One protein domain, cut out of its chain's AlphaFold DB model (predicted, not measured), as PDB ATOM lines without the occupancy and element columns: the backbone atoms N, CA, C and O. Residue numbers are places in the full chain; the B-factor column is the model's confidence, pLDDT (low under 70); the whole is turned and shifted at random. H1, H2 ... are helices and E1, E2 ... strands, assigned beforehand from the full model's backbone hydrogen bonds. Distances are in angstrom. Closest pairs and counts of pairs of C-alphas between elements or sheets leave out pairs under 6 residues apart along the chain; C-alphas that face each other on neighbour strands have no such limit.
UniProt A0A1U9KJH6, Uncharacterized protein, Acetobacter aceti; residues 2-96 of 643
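AT A GLANCE: This is residues 2 to 96 of the 643 residues of an uncharacterized protein of Acetobacter aceti (UniProt A0A1U9KJH6). One long helix, H2, runs through the middle of a thin body, with the strand hairpin E1 E2 on one side of it, H3 crossing it steeply on the other, and the short H1 at its first residues. Residues 2 to 13 stick out as a free arm. The printed part has 95 residues, with two named strands, then three named helices, in the order E1 E2 H1 H2 H3; the sheet E1 - E2 is antiparallel. The class is mostly helix, but under half of the residues, 42, are in named elements. The whole is loose, with a radius of gyration of the C-alphas of 15.8 A and spans of 41 by 40 by 33 A.

HOW THE PARTS SIT: E1, residues 23 to 26, and E2, residues 33 to 36, form an antiparallel hairpin at 158 degrees, with N 25 and O 34 2.9 A apart and N 34 and O 25 2.8 A apart, within hydrogen-bond range. H2, residues 51 to 68, has its closest C-alpha pair with E2 at Val 33 and Ser 63, 6.2 A. H3, residues 74 to 84, touches residues 54 to 62 of H2 at a steep tilt of 54 degrees, opposite ways; the closest C-alphas, of Asp 58 and Val 81, are 6.0 A apart. H1, residues 41 to 45, touches H2 at residues 51 to 53 alone, with the C-alphas of Met 45 and Gly 52 closest at 4.5 A. H1 and H3 are apart. In H1, H2 and H3 every O i to N i+4 pair is within hydrogen-bond range.

IN THESE COORDINATES: E1 begins at C-alpha 23, (165.324, 99.925, 228.589). H2 is 25.7 A long and H3 15.4 A, ending at C-alpha 84, (168.584, 81.426, 240.836).

THE WHOLE: The C-alphas of Pro 2 and Ala 75, the two farthest apart, are 46.5 A apart. The printed part has no cut and no long link between named elements. Confidence is low, under 70, at residues 2 to 18 and 96.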
ATOM      1  N   PRO A   2     188.668  82.397 210.520       27.00
ATOM      2  CA  PRO A   2     188.507  83.844 210.466       27.00
ATOM      3  C   PRO A   2     188.929  84.418 211.820       27.00
ATOM      4  O   PRO A   2     188.437  83.978 212.858       27.00
ATOM      5  N   CYS A   3     189.899  85.325 211.790       24.39
ATOM      6  CA  CYS A   3     190.342  86.098 212.938       24.39
ATOM      7  C   CYS A   3     189.217  87.083 213.272       24.39
ATOM      8  O   CYS A   3     188.883  87.918 212.435       24.39
ATOM      9  N   PHE A   4     188.592  86.951 214.440       25.06
ATOM     10  CA  PHE A   4     187.756  88.024 214.964       25.06
ATOM     11  C   PHE A   4     188.711  89.135 215.413       25.06
ATOM     12  O   PHE A   4     189.475  88.941 216.356       25.06
ATOM     13  N   GLU A   5     188.729  90.257 214.692       22.64
ATOM     14  CA  GLU A   5     189.286  91.506 215.211       22.64
ATOM     15  C   GLU A   5     188.420  91.925 216.397       22.64
ATOM     16  O   GLU A   5     187.242  92.251 216.252       22.64
ATOM     17  N   LEU A   6     188.994  91.828 217.590       25.25
ATOM     18  CA  LEU A   6     188.386  92.311 218.816       25.25
ATOM     19  C   LEU A   6     188.759  93.795 218.926       25.25
ATOM     20  O   LEU A   6     189.794  94.146 219.487       25.25
ATOM     21  N   GLU A   7     187.952  94.670 218.318       23.73
ATOM     22  CA  GLU A   7     188.003  96.104 218.614       23.73
ATOM     23  C   GLU A   7     187.433  96.316 220.020       23.73
ATOM     24  O   GLU A   7     186.222  96.342 220.240       23.73
ATOM     25  N   LEU A   8     188.328  96.435 220.999       29.61
ATOM     26  CA  LEU A   8     187.985  96.947 222.318       29.61
ATOM     27  C   LEU A   8     187.717  98.444 222.174       29.61
ATOM     28  O   LEU A   8     188.642  99.255 222.102       29.61
ATOM     29  N   PHE A   9     186.438  98.807 222.095       27.42
ATOM     30  CA  PHE A   9     186.027 100.194 222.251       27.42
ATOM     31  C   PHE A   9     186.446 100.661 223.652       27.42
ATOM     32  O   PHE A   9     186.148  99.962 224.625       27.42
ATOM     33  N   PRO A  10     187.121 101.817 223.795       32.62
ATOM     34  CA  PRO A  10     187.314 102.406 225.110       32.62
ATOM     35  C   PRO A  10     185.932 102.597 225.731       32.62
ATOM     36  O   PRO A  10     185.046 103.160 225.084       32.62
ATOM     37  N   VAL A  11     185.728 102.101 226.955       36.97
ATOM     38  CA  VAL A  11     184.528 102.427 227.731       36.97
ATOM     39  C   VAL A  11     184.534 103.949 227.872       36.97
ATOM     40  O   VAL A  11     185.457 104.476 228.490       36.97
ATOM     41  N   PRO A  12     183.597 104.685 227.250       36.91
ATOM     42  CA  PRO A  12     183.621 106.135 227.326       36.91
ATOM     43  C   PRO A  12     183.402 106.540 228.782       36.91
ATOM     44  O   PRO A  12     182.418 106.105 229.385       36.91
ATOM     45  N   ASP A  13     184.259 107.409 229.326       43.22
ATOM     46  CA  ASP A  13     184.094 107.964 230.682       43.22
ATOM     47  C   ASP A  13     182.719 108.644 230.871       43.22
ATOM     48  O   ASP A  13     182.213 108.767 231.987       43.22
ATOM     49  N   LEU A  14     182.058 109.015 229.766       43.47
ATOM     50  CA  LEU A  14     180.622 109.259 229.689       43.47
ATOM     51  C   LEU A  14     180.041 108.661 228.399       43.47
ATOM     52  O   LEU A  14     180.296 109.163 227.304       43.47
ATOM     53  N   ILE A  15     179.169 107.658 228.518       51.44
ATOM     54  CA  ILE A  15     178.200 107.356 227.457       51.44
ATOM     55  C   ILE A  15     177.131 108.456 227.523       51.44
ATOM     56  O   ILE A  15     176.223 108.406 228.350       51.44
ATOM     57  N   VAL A  16     177.285 109.490 226.693       51.34
ATOM     58  CA  VAL A  16     176.473 110.725 226.735       51.34
ATOM     59  C   VAL A  16     174.984 110.469 226.431       51.34
ATOM     60  O   VAL A  16     174.132 111.216 226.903       51.34
ATOM     61  N   ASP A  17     174.681 109.363 225.738       62.06
ATOM     62  CA  ASP A  17     173.327 108.928 225.354       62.06
ATOM     63  C   ASP A  17     172.836 107.684 226.122       62.06
ATOM     64  O   ASP A  17     171.905 107.002 225.694       62.06
ATOM     65  N   ALA A  18     173.465 107.330 227.246       66.38
ATOM     66  CA  ALA A  18     173.046 106.152 227.993       66.38
ATOM     67  C   ALA A  18     171.708 106.362 228.725       66.38
ATOM     68  O   ALA A  18     171.471 107.435 229.295       66.38
ATOM     69  N   PRO A  19     170.855 105.326 228.805       78.62
ATOM     70  CA  PRO A  19     169.579 105.453 229.480       78.62
ATOM     71  C   PRO A  19     169.769 105.623 230.989       78.62
ATOM     72  O   PRO A  19     170.704 105.099 231.601       78.62
ATOM     73  N   GLN A  20     168.855 106.360 231.624       81.12
ATOM     74  CA  GLN A  20     168.873 106.543 233.080       81.12
ATOM     75  C   GLN A  20     168.299 105.342 233.844       81.12
ATOM     76  O   GLN A  20     168.463 105.264 235.062       81.12
ATOM     77  N   GLN A  21     167.593 104.436 233.168       84.88
ATOM     78  CA  GLN A  21     166.966 103.228 233.712       84.88
ATOM     79  C   GLN A  21     167.141 102.079 232.709       84.88
ATOM     80  O   GLN A  21     167.619 102.308 231.603       84.88
ATOM     81  N   PHE A  22     166.776 100.854 233.086       85.88
ATOM     82  CA  PHE A  22     166.741  99.744 232.136       85.88
ATOM     83  C   PHE A  22     165.752 100.035 231.006       85.88
ATOM     84  O   PHE A  22     164.598 100.388 231.261       85.88
ATOM     85  N   GLU A  23     166.191  99.851 229.764       87.38
ATOM     86  CA  GLU A  23     165.324  99.925 228.589       87.38
ATOM     87  C   GLU A  23     165.216  98.562 227.918       87.38
ATOM     88  O   GLU A  23     166.177  97.793 227.878       87.38
ATOM     89  N   ARG A  24     164.032  98.266 227.381       86.19
ATOM     90  CA  ARG A  24     163.723  96.996 226.726       86.19
ATOM     91  C   ARG A  24     163.185  97.299 225.338       86.19
ATOM     92  O   ARG A  24     162.139  97.932 225.214       86.19
ATOM     93  N   HIS A  25     163.892  96.837 224.316       83.69
ATOM     94  CA  HIS A  25     163.526  97.048 222.919       83.69
ATOM     95  C   HIS A  25     163.253  95.696 222.267       83.69
ATOM     96  O   HIS A  25     164.145  94.849 222.189       83.69
ATOM     97  N   SER A  26     162.017  95.467 221.822       80.00
ATOM     98  CA  SER A  26     161.689  94.280 221.027       80.00
ATOM     99  C   SER A  26     162.408  94.351 219.685       80.00
ATOM    100  O   SER A  26     162.409  95.400 219.040       80.00
ATOM    101  N   ILE A  27     163.004  93.242 219.255       77.94
ATOM    102  CA  ILE A  27     163.669  93.167 217.954       77.94
ATOM    103  C   ILE A  27     162.641  92.703 216.918       77.94
ATOM    104  O   ILE A  27     162.048  91.637 217.071       77.94
ATOM    105  N   GLU A  28     162.408  93.510 215.880       76.56
ATOM    106  CA  GLU A  28     161.505  93.139 214.783       76.56
ATOM    107  C   GLU A  28     161.952  91.812 214.143       76.56
ATOM    108  O   GLU A  28     163.143  91.555 213.969       76.56
ATOM    109  N   ASP A  29     160.981  90.952 213.831       77.69
ATOM    110  CA  ASP A  29     161.170  89.645 213.186       77.69
ATOM    111  C   ASP A  29     161.999  88.594 213.960       77.69
ATOM    112  O   ASP A  29     162.283  87.517 213.428       77.69
ATOM    113  N   LEU A  30     162.331  88.837 215.236       73.94
ATOM    114  CA  LEU A  30     162.989  87.866 216.119       73.94
ATOM    115  C   LEU A  30     162.270  87.771 217.477       73.94
ATOM    116  O   LEU A  30     161.881  88.793 218.035       73.94
ATOM    117  N   PRO A  31     162.128  86.573 218.080       72.19
ATOM    118  CA  PRO A  31     161.630  86.424 219.450       72.19
ATOM    119  C   PRO A  31     162.729  86.808 220.456       72.19
ATOM    120  O   PRO A  31     163.198  85.982 221.238       72.19
ATOM    121  N   ALA A  32     163.197  88.052 220.381       77.88
ATOM    122  CA  ALA A  32     164.328  88.567 221.133       77.88
ATOM    123  C   ALA A  32     164.036  89.975 221.663       77.88
ATOM    124  O   ALA A  32     163.354  90.778 221.025       77.88
ATOM    125  N   VAL A  33     164.589  90.273 222.838       81.44
ATOM    126  CA  VAL A  33     164.534  91.593 223.472       81.44
ATOM    127  C   VAL A  33     165.959  92.061 223.715       81.44
ATOM    128  O   VAL A  33     166.767  91.334 224.294       81.44
ATOM    129  N   LEU A  34     166.259  93.279 223.276       83.62
ATOM    130  CA  LEU A  34     167.474  93.990 223.636       83.62
ATOM    131  C   LEU A  34     167.245  94.695 224.976       83.62
ATOM    132  O   LEU A  34     166.440  95.624 225.061       83.62
ATOM    133  N   LEU A  35     167.956  94.248 226.009       85.19
ATOM    134  CA  LEU A  35     168.013  94.907 227.313       85.19
ATOM    135  C   LEU A  35     169.205  95.869 227.334       85.19
ATOM    136  O   LEU A  35     170.349  95.435 227.206       85.19
ATOM    137  N   VAL A  36     168.945  97.163 227.512       85.19
ATOM    138  CA  VAL A  36     169.989  98.186 227.652       85.19
ATOM    139  C   VAL A  36     170.179  98.496 229.135       85.19
ATOM    140  O   VAL A  36     169.249  98.935 229.814       85.19
ATOM    141  N   ILE A  37     171.388  98.243 229.637       85.12
ATOM    142  CA  ILE A  37     171.753  98.408 231.049       85.12
ATOM    143  C   ILE A  37     172.229  99.851 231.282       85.12
ATOM    144  O   ILE A  37     173.135 100.308 230.579       85.12
ATOM    145  N   PRO A  38     171.670 100.590 232.259       85.12
ATOM    146  CA  PRO A  38     172.088 101.962 232.518       85.12
ATOM    147  C   PRO A  38     173.467 101.988 233.214       85.12
ATOM    148  O   PRO A  38     173.688 101.203 234.135       85.12
ATOM    149  N   PRO A  39     174.387 102.921 232.894       79.50
ATOM    150  CA  PRO A  39     175.739 102.959 233.467       79.50
ATOM    151  C   PRO A  39     175.766 103.024 234.994       79.50
ATOM    152  O   PRO A  39     176.631 102.436 235.639       79.50
ATOM    153  N   LYS A  40     174.776 103.698 235.597       80.56
ATOM    154  CA  LYS A  40     174.635 103.783 237.058       80.56
ATOM    155  C   LYS A  40     174.475 102.409 237.724       80.56
ATOM    156  O   LYS A  40     174.854 102.268 238.881       80.56
ATOM    157  N   PHE A  41     173.963 101.411 236.998       84.38
ATOM    158  CA  PHE A  41     173.770 100.055 237.505       84.38
ATOM    159  C   PHE A  41     175.092  99.383 237.884       84.38
ATOM    160  O   PHE A  41     175.129  98.593 238.819       84.38
ATOM    161  N   MET A  42     176.209  99.763 237.254       81.44
ATOM    162  CA  MET A  42     177.530  99.254 237.642       81.44
ATOM    163  C   MET A  42     177.872  99.594 239.100       81.44
ATOM    164  O   MET A  42     178.507  98.795 239.781       81.44
ATOM    165  N   LYS A  43     177.387 100.730 239.624       77.94
ATOM    166  CA  LYS A  43     177.531 101.074 241.050       77.94
ATOM    167  C   LYS A  43     176.645 100.212 241.948       77.94
ATOM    168  O   LYS A  43     177.045  99.893 243.058       77.94
ATOM    169  N   GLU A  44     175.464  99.818 241.474       79.81
ATOM    170  CA  GLU A  44     174.565  98.901 242.195       79.81
ATOM    171  C   GLU A  44     175.112  97.463 242.219       79.81
ATOM    172  O   GLU A  44     174.813  96.698 243.130       79.81
ATOM    173  N   MET A  45     175.948  97.109 241.238       83.31
ATOM    174  CA  MET A  45     176.662  95.833 241.161       83.31
ATOM    175  C   MET A  45     177.898  95.766 242.068       83.31
ATOM    176  O   MET A  45     178.352  94.662 242.388       83.31
ATOM    177  N   ALA A  46     178.423  96.918 242.496       83.62
ATOM    178  CA  ALA A  46     179.584  97.047 243.375       83.62
ATOM    179  C   ALA A  46     179.214  96.819 244.857       83.62
ATOM    180  O   ALA A  46     179.514  97.633 245.726       83.62
ATOM    181  N   THR A  47     178.540  95.703 245.142       85.38
ATOM    182  CA  THR A  47     178.245  95.229 246.500       85.38
ATOM    183  C   THR A  47     178.858  93.846 246.736       85.38
ATOM    184  O   THR A  47     178.964  93.070 245.783       85.38
ATOM    185  N   PRO A  48     179.206  93.489 247.989       84.69
ATOM    186  CA  PRO A  48     179.726  92.155 248.307       84.69
ATOM    187  C   PRO A  48     178.711  91.025 248.069       84.69
ATOM    188  O   PRO A  48     179.079  89.882 247.837       84.69
ATOM    189  N   ASP A  49     177.415  91.313 248.129       88.50
ATOM    190  CA  ASP A  49     176.376  90.319 247.869       88.50
ATOM    191  C   ASP A  49     175.951  90.280 246.390       88.50
ATOM    192  O   ASP A  49     176.313  91.122 245.559       88.50
ATOM    193  N   ASN A  50     175.139  89.283 246.047       90.75
ATOM    194  CA  ASN A  50     174.571  89.123 244.710       90.75
ATOM    195  C   ASN A  50     173.324  89.998 244.440       90.75
ATOM    196  O   ASN A  50     172.604  89.742 243.477       90.75
ATOM    197  N   LYS A  51     173.034  91.042 245.239       90.00
ATOM    198  CA  LYS A  51     171.806  91.854 245.071       90.00
ATOM    199  C   LYS A  51     171.690  92.492 243.690       90.00
ATOM    200  O   LYS A  51     170.614  92.462 243.095       90.00
ATOM    201  N   GLY A  52     172.785  93.048 243.172       89.50
ATOM    202  CA  GLY A  52     172.816  93.578 241.810       89.50
ATOM    203  C   GLY A  52     172.501  92.497 240.769       89.50
ATOM    204  O   GLY A  52     171.734  92.730 239.844       89.50
ATOM    205  N   GLU A  53     172.995  91.276 240.962       90.88
ATOM    206  CA  GLU A  53     172.731  90.151 240.057       90.88
ATOM    207  C   GLU A  53     171.274  89.711 240.112       90.88
ATOM    208  O   GLU A  53     170.672  89.493 239.068       90.88
ATOM    209  N   ALA A  54     170.682  89.652 241.307       92.00
ATOM    210  CA  ALA A  54     169.261  89.373 241.478       92.00
ATOM    211  C   ALA A  54     168.396  90.402 240.738       92.00
ATOM    212  O   ALA A  54     167.436  90.028 240.065       92.00
ATOM    213  N   ASN A  55     168.771  91.684 240.790       91.38
ATOM    214  CA  ASN A  55     168.098  92.731 240.021       91.38
ATOM    215  C   ASN A  55     168.278  92.526 238.507       91.38
ATOM    216  O   ASN A  55     167.306  92.632 237.763       91.38
ATOM    217  N   LEU A  56     169.484  92.178 238.042       90.94
ATOM    218  CA  LEU A  56     169.728  91.899 236.622       90.94
ATOM    219  C   LEU A  56     168.941  90.673 236.130       90.94
ATOM    220  O   LEU A  56     168.385  90.694 235.035       90.94
ATOM    221  N   VAL A  57     168.872  89.609 236.931       91.81
ATOM    222  CA  VAL A  57     168.105  88.397 236.614       91.81
ATOM    223  C   VAL A  57     166.607  88.701 236.572       91.81
ATOM    224  O   VAL A  57     165.932  88.217 235.666       91.81
ATOM    225  N   ASP A  58     166.087  89.531 237.484       92.50
ATOM    226  CA  ASP A  58     164.687  89.980 237.443       92.50
ATOM    227  C   ASP A  58     164.388  90.756 236.149       92.50
ATOM    228  O   ASP A  58     163.382  90.507 235.484       92.50
ATOM    229  N   GLU A  59     165.307  91.628 235.729       91.31
ATOM    230  CA  GLU A  59     165.223  92.390 234.478       91.31
ATOM    231  C   GLU A  59     165.273  91.504 233.220       91.31
ATOM    232  O   GLU A  59     164.506  91.706 232.268       91.31
ATOM    233  N   ILE A  60     166.124  90.475 233.225       90.44
ATOM    234  CA  ILE A  60     166.186  89.459 232.165       90.44
ATOM    235  C   ILE A  60     164.885  88.647 232.129       90.44
ATOM    236  O   ILE A  60     164.318  88.448 231.053       90.44
ATOM    237  N   ALA A  61     164.377  88.212 233.286       89.56
ATOM    238  CA  ALA A  61     163.135  87.451 233.386       89.56
ATOM    239  C   ALA A  61     161.940  88.266 232.871       89.56
ATOM    240  O   ALA A  61     161.170  87.773 232.047       89.56
ATOM    241  N   LEU A  62     161.824  89.533 233.281       89.25
ATOM    242  CA  LEU A  62     160.821  90.475 232.775       89.25
ATOM    243  C   LEU A  62     160.886  90.625 231.251       89.25
ATOM    244  O   LEU A  62     159.855  90.581 230.577       89.25
ATOM    245  N   SER A  63     162.095  90.759 230.705       86.50
ATOM    246  CA  SER A  63     162.321  90.887 229.263       86.50
ATOM    247  C   SER A  63     161.884  89.630 228.504       86.50
ATOM    248  O   SER A  63     161.178  89.726 227.500       86.50
ATOM    249  N   ALA A  64     162.229  88.443 229.011       84.88
ATOM    250  CA  ALA A  64     161.845  87.168 228.410       84.88
ATOM    251  C   ALA A  64     160.326  86.915 228.470       84.88
ATOM    252  O   ALA A  64     159.733  86.492 227.477       84.88
ATOM    253  N   ILE A  65     159.682  87.224 229.604       86.19
ATOM    254  CA  ILE A  65     158.221  87.127 229.769       86.19
ATOM    255  C   ILE A  65     157.529  88.023 228.734       86.19
ATOM    256  O   ILE A  65     156.685  87.538 227.977       86.19
ATOM    257  N   SER A  66     157.960  89.285 228.622       80.50
ATOM    258  CA  SER A  66     157.427  90.235 227.638       80.50
ATOM    259  C   SER A  66     157.599  89.754 226.194       80.50
ATOM    260  O   SER A  66     156.699  89.955 225.383       80.50
ATOM    261  N   ALA A  67     158.728  89.120 225.864       80.94
ATOM    262  CA  ALA A  67     158.990  88.582 224.527       80.94
ATOM    263  C   ALA A  67     158.107  87.369 224.193       80.94
ATOM    264  O   ALA A  67     157.699  87.180 223.051       80.94
ATOM    265  N   SER A  68     157.830  86.531 225.197       81.81
ATOM    266  CA  SER A  68     157.079  85.282 225.034       81.81
ATOM    267  C   SER A  68     155.567  85.481 224.893       81.81
ATOM    268  O   SER A  68     154.876  84.584 224.413       81.81
ATOM    269  N   GLY A  69     155.043  86.629 225.342       77.56
ATOM    270  CA  GLY A  69     153.603  86.895 225.412       77.56
ATOM    271  C   GLY A  69     152.854  86.046 226.449       77.56
ATOM    272  O   GLY A  69     151.625  86.028 226.442       77.56
ATOM    273  N   VAL A  70     153.571  85.325 227.320       84.06
ATOM    274  CA  VAL A  70     152.997  84.517 228.404       84.06
ATOM    275  C   VAL A  70     152.760  85.397 229.628       84.06
ATOM    276  O   VAL A  70     153.638  86.153 230.034       84.06
ATOM    277  N   GLU A  71     151.591  85.274 230.260       87.06
ATOM    278  CA  GLU A  71     151.338  85.912 231.553       87.06
ATOM    279  C   GLU A  71     151.961  85.088 232.687       87.06
ATOM    280  O   GLU A  71     151.635  83.916 232.881       87.06
ATOM    281  N   VAL A  72     152.851  85.717 233.452       90.38
ATOM    282  CA  VAL A  72     153.492  85.150 234.644       90.38
ATOM    283  C   VAL A  72     153.243  86.100 235.809       90.38
ATOM    284  O   VAL A  72     153.386  87.315 235.658       90.38
ATOM    285  N   SER A  73     152.856  85.568 236.971       92.75
ATOM    286  CA  SER A  73     152.618  86.398 238.154       92.75
ATOM    287  C   SER A  73     153.929  86.965 238.712       92.75
ATOM    288  O   SER A  73     154.994  86.361 238.583       92.75
ATOM    289  N   GLU A  74     153.864  88.119 239.380       90.25
ATOM    290  CA  GLU A  74     155.032  88.697 240.059       90.25
ATOM    291  C   GLU A  74     155.609  87.743 241.117       90.25
ATOM    292  O   GLU A  74     156.825  87.646 241.259       90.25
ATOM    293  N   ALA A  75     154.747  86.990 241.806       91.88
ATOM    294  CA  ALA A  75     155.159  86.009 242.805       91.88
ATOM    295  C   ALA A  75     155.950  84.846 242.184       91.88
ATOM    296  O   ALA A  75     156.996  84.476 242.711       91.88
ATOM    297  N   ASP A  76     155.490  84.305 241.051       92.62
ATOM    298  CA  ASP A  76     156.186  83.212 240.359       92.62
ATOM    299  C   ASP A  76     157.519  83.687 239.775       92.62
ATOM    300  O   ASP A  76     158.539  83.016 239.925       92.62
ATOM    301  N   ARG A  77     157.534  84.884 239.173       93.06
ATOM    302  CA  ARG A  77     158.761  85.518 238.676       93.06
ATOM    303  C   ARG A  77     159.772  85.702 239.803       93.06
ATOM    304  O   ARG A  77     160.933  85.328 239.651       93.06
ATOM    305  N   ARG A  78     159.331  86.236 240.947       92.12
ATOM    306  CA  ARG A  78     160.211  86.448 242.096       92.12
ATOM    307  C   ARG A  78     160.731  85.132 242.659       92.12
ATOM    308  O   ARG A  78     161.912  85.048 242.962       92.12
ATOM    309  N   ALA A  79     159.898  84.093 242.702       92.81
ATOM    310  CA  ALA A  79     160.333  82.756 243.090       92.81
ATOM    311  C   ALA A  79     161.415  82.193 242.148       92.81
ATOM    312  O   ALA A  79     162.320  81.508 242.619       92.81
ATOM    313  N   TRP A  80     161.370  82.490 240.844       93.06
ATOM    314  CA  TRP A  80     162.447  82.116 239.916       93.06
ATOM    315  C   TRP A  80     163.744  82.868 240.203       93.06
ATOM    316  O   TRP A  80     164.797  82.239 240.262       93.06
ATOM    317  N   VAL A  81     163.671  84.188 240.410       92.00
ATOM    318  CA  VAL A  81     164.843  85.008 240.758       92.00
ATOM    319  C   VAL A  81     165.464  84.500 242.054       92.00
ATOM    320  O   VAL A  81     166.641  84.157 242.066       92.00
ATOM    321  N   ASP A  82     164.659  84.349 243.108       91.44
ATOM    322  CA  ASP A  82     165.117  83.878 244.414       91.44
ATOM    323  C   ASP A  82     165.685  82.449 244.337       91.44
ATOM    324  O   ASP A  82     166.617  82.126 245.065       91.44
ATOM    325  N   ALA A  83     165.182  81.591 243.440       91.31
ATOM    326  CA  ALA A  83     165.750  80.262 243.212       91.31
ATOM    327  C   ALA A  83     167.114  80.307 242.498       91.31
ATOM    328  O   ALA A  83     167.981  79.485 242.796       91.31
ATOM    329  N   VAL A  84     167.317  81.248 241.570       88.62
ATOM    330  CA  VAL A  84     168.584  81.426 240.836       88.62
ATOM    331  C   VAL A  84     169.640  82.115 241.705       88.62
ATOM    332  O   VAL A  84     170.801  81.713 241.680       88.62
ATOM    333  N   THR A  85     169.251  83.112 242.501       89.75
ATOM    334  CA  THR A  85     170.152  83.927 243.336       89.75
ATOM    335  C   THR A  85     170.048  83.591 244.827       89.75
ATOM    336  O   THR A  85     170.262  84.456 245.676       89.75
ATOM    337  N   ALA A  86     169.704  82.339 245.148       89.00
ATOM    338  CA  ALA A  86     169.318  81.896 246.490       89.00
ATOM    339  C   ALA A  86     170.378  82.130 247.577       89.00
ATOM    340  O   ALA A  86     170.023  82.395 248.724       89.00
ATOM    341  N   ASP A  87     171.663  82.012 247.231       88.88
ATOM    342  CA  ASP A  87     172.774  82.260 248.152       88.88
ATOM    343  C   ASP A  87     173.403  83.631 247.856       88.88
ATOM    344  O   ASP A  87     174.094  83.769 246.841       88.88
ATOM    345  N   PRO A  88     173.219  84.638 248.734       87.94
ATOM    346  CA  PRO A  88     173.799  85.965 248.562       87.94
ATOM    347  C   PRO A  88     175.325  85.985 248.442       87.94
ATOM    348  O   PRO A  88     175.871  86.961 247.931       87.94
ATOM    349  N   ALA A  89     176.003  84.936 248.917       86.06
ATOM    350  CA  ALA A  89     177.451  84.798 248.859       86.06
ATOM    351  C   ALA A  89     177.961  84.250 247.511       86.06
ATOM    352  O   ALA A  89     179.159  84.320 247.240       86.06
ATOM    353  N   LEU A  90     177.082  83.715 246.653       86.94
ATOM    354  CA  LEU A  90     177.427  83.229 245.313       86.94
ATOM    355  C   LEU A  90     177.314  84.349 244.268       86.94
ATOM    356  O   LEU A  90     176.472  84.291 243.374       86.94
ATOM    357  N   LYS A  91     178.175  85.365 244.387       87.88
ATOM    358  CA  LYS A  91     178.321  86.430 243.384       87.88
ATOM    359  C   LYS A  91     179.162  85.943 242.197       87.88
ATOM    360  O   LYS A  91     180.220  85.347 242.394       87.88
ATOM    361  N   MET A  92     178.721  86.198 240.966       83.06
ATOM    362  CA  MET A  92     179.430  85.817 239.733       83.06
ATOM    363  C   MET A  92     180.168  86.992 239.069       83.06
ATOM    364  O   MET A  92     181.283  86.834 238.576       83.06
ATOM    365  N   MET A  93     179.568  88.178 239.068       84.75
ATOM    366  CA  MET A  93     180.061  89.403 238.449       84.75
ATOM    367  C   MET A  93     180.642  90.334 239.509       84.75
ATOM    368  O   MET A  93     179.912  90.924 240.303       84.75
ATOM    369  N   HIS A  94     181.960  90.512 239.482       79.19
ATOM    370  CA  HIS A  94     182.696  91.319 240.454       79.19
ATOM    371  C   HIS A  94     183.049  92.681 239.853       79.19
ATOM    372  O   HIS A  94     184.053  92.824 239.158       79.19
ATOM    373  N   VAL A  95     182.206  93.684 240.110       76.56
ATOM    374  CA  VAL A  95     182.486  95.074 239.727       76.56
ATOM    375  C   VAL A  95     183.278  95.730 240.850       76.56
ATOM    376  O   VAL A  95     182.751  95.928 241.943       76.56
ATOM    377  N   THR A  96     184.543  96.044 240.579       66.69
ATOM    378  CA  THR A  96     185.425  96.727 241.532       66.69
ATOM    379  C   THR A  96     185.544  98.203 241.169       66.69
ATOM    380  O   THR A  96     185.461  98.580 240.001       66.69
TER     381      THR A  96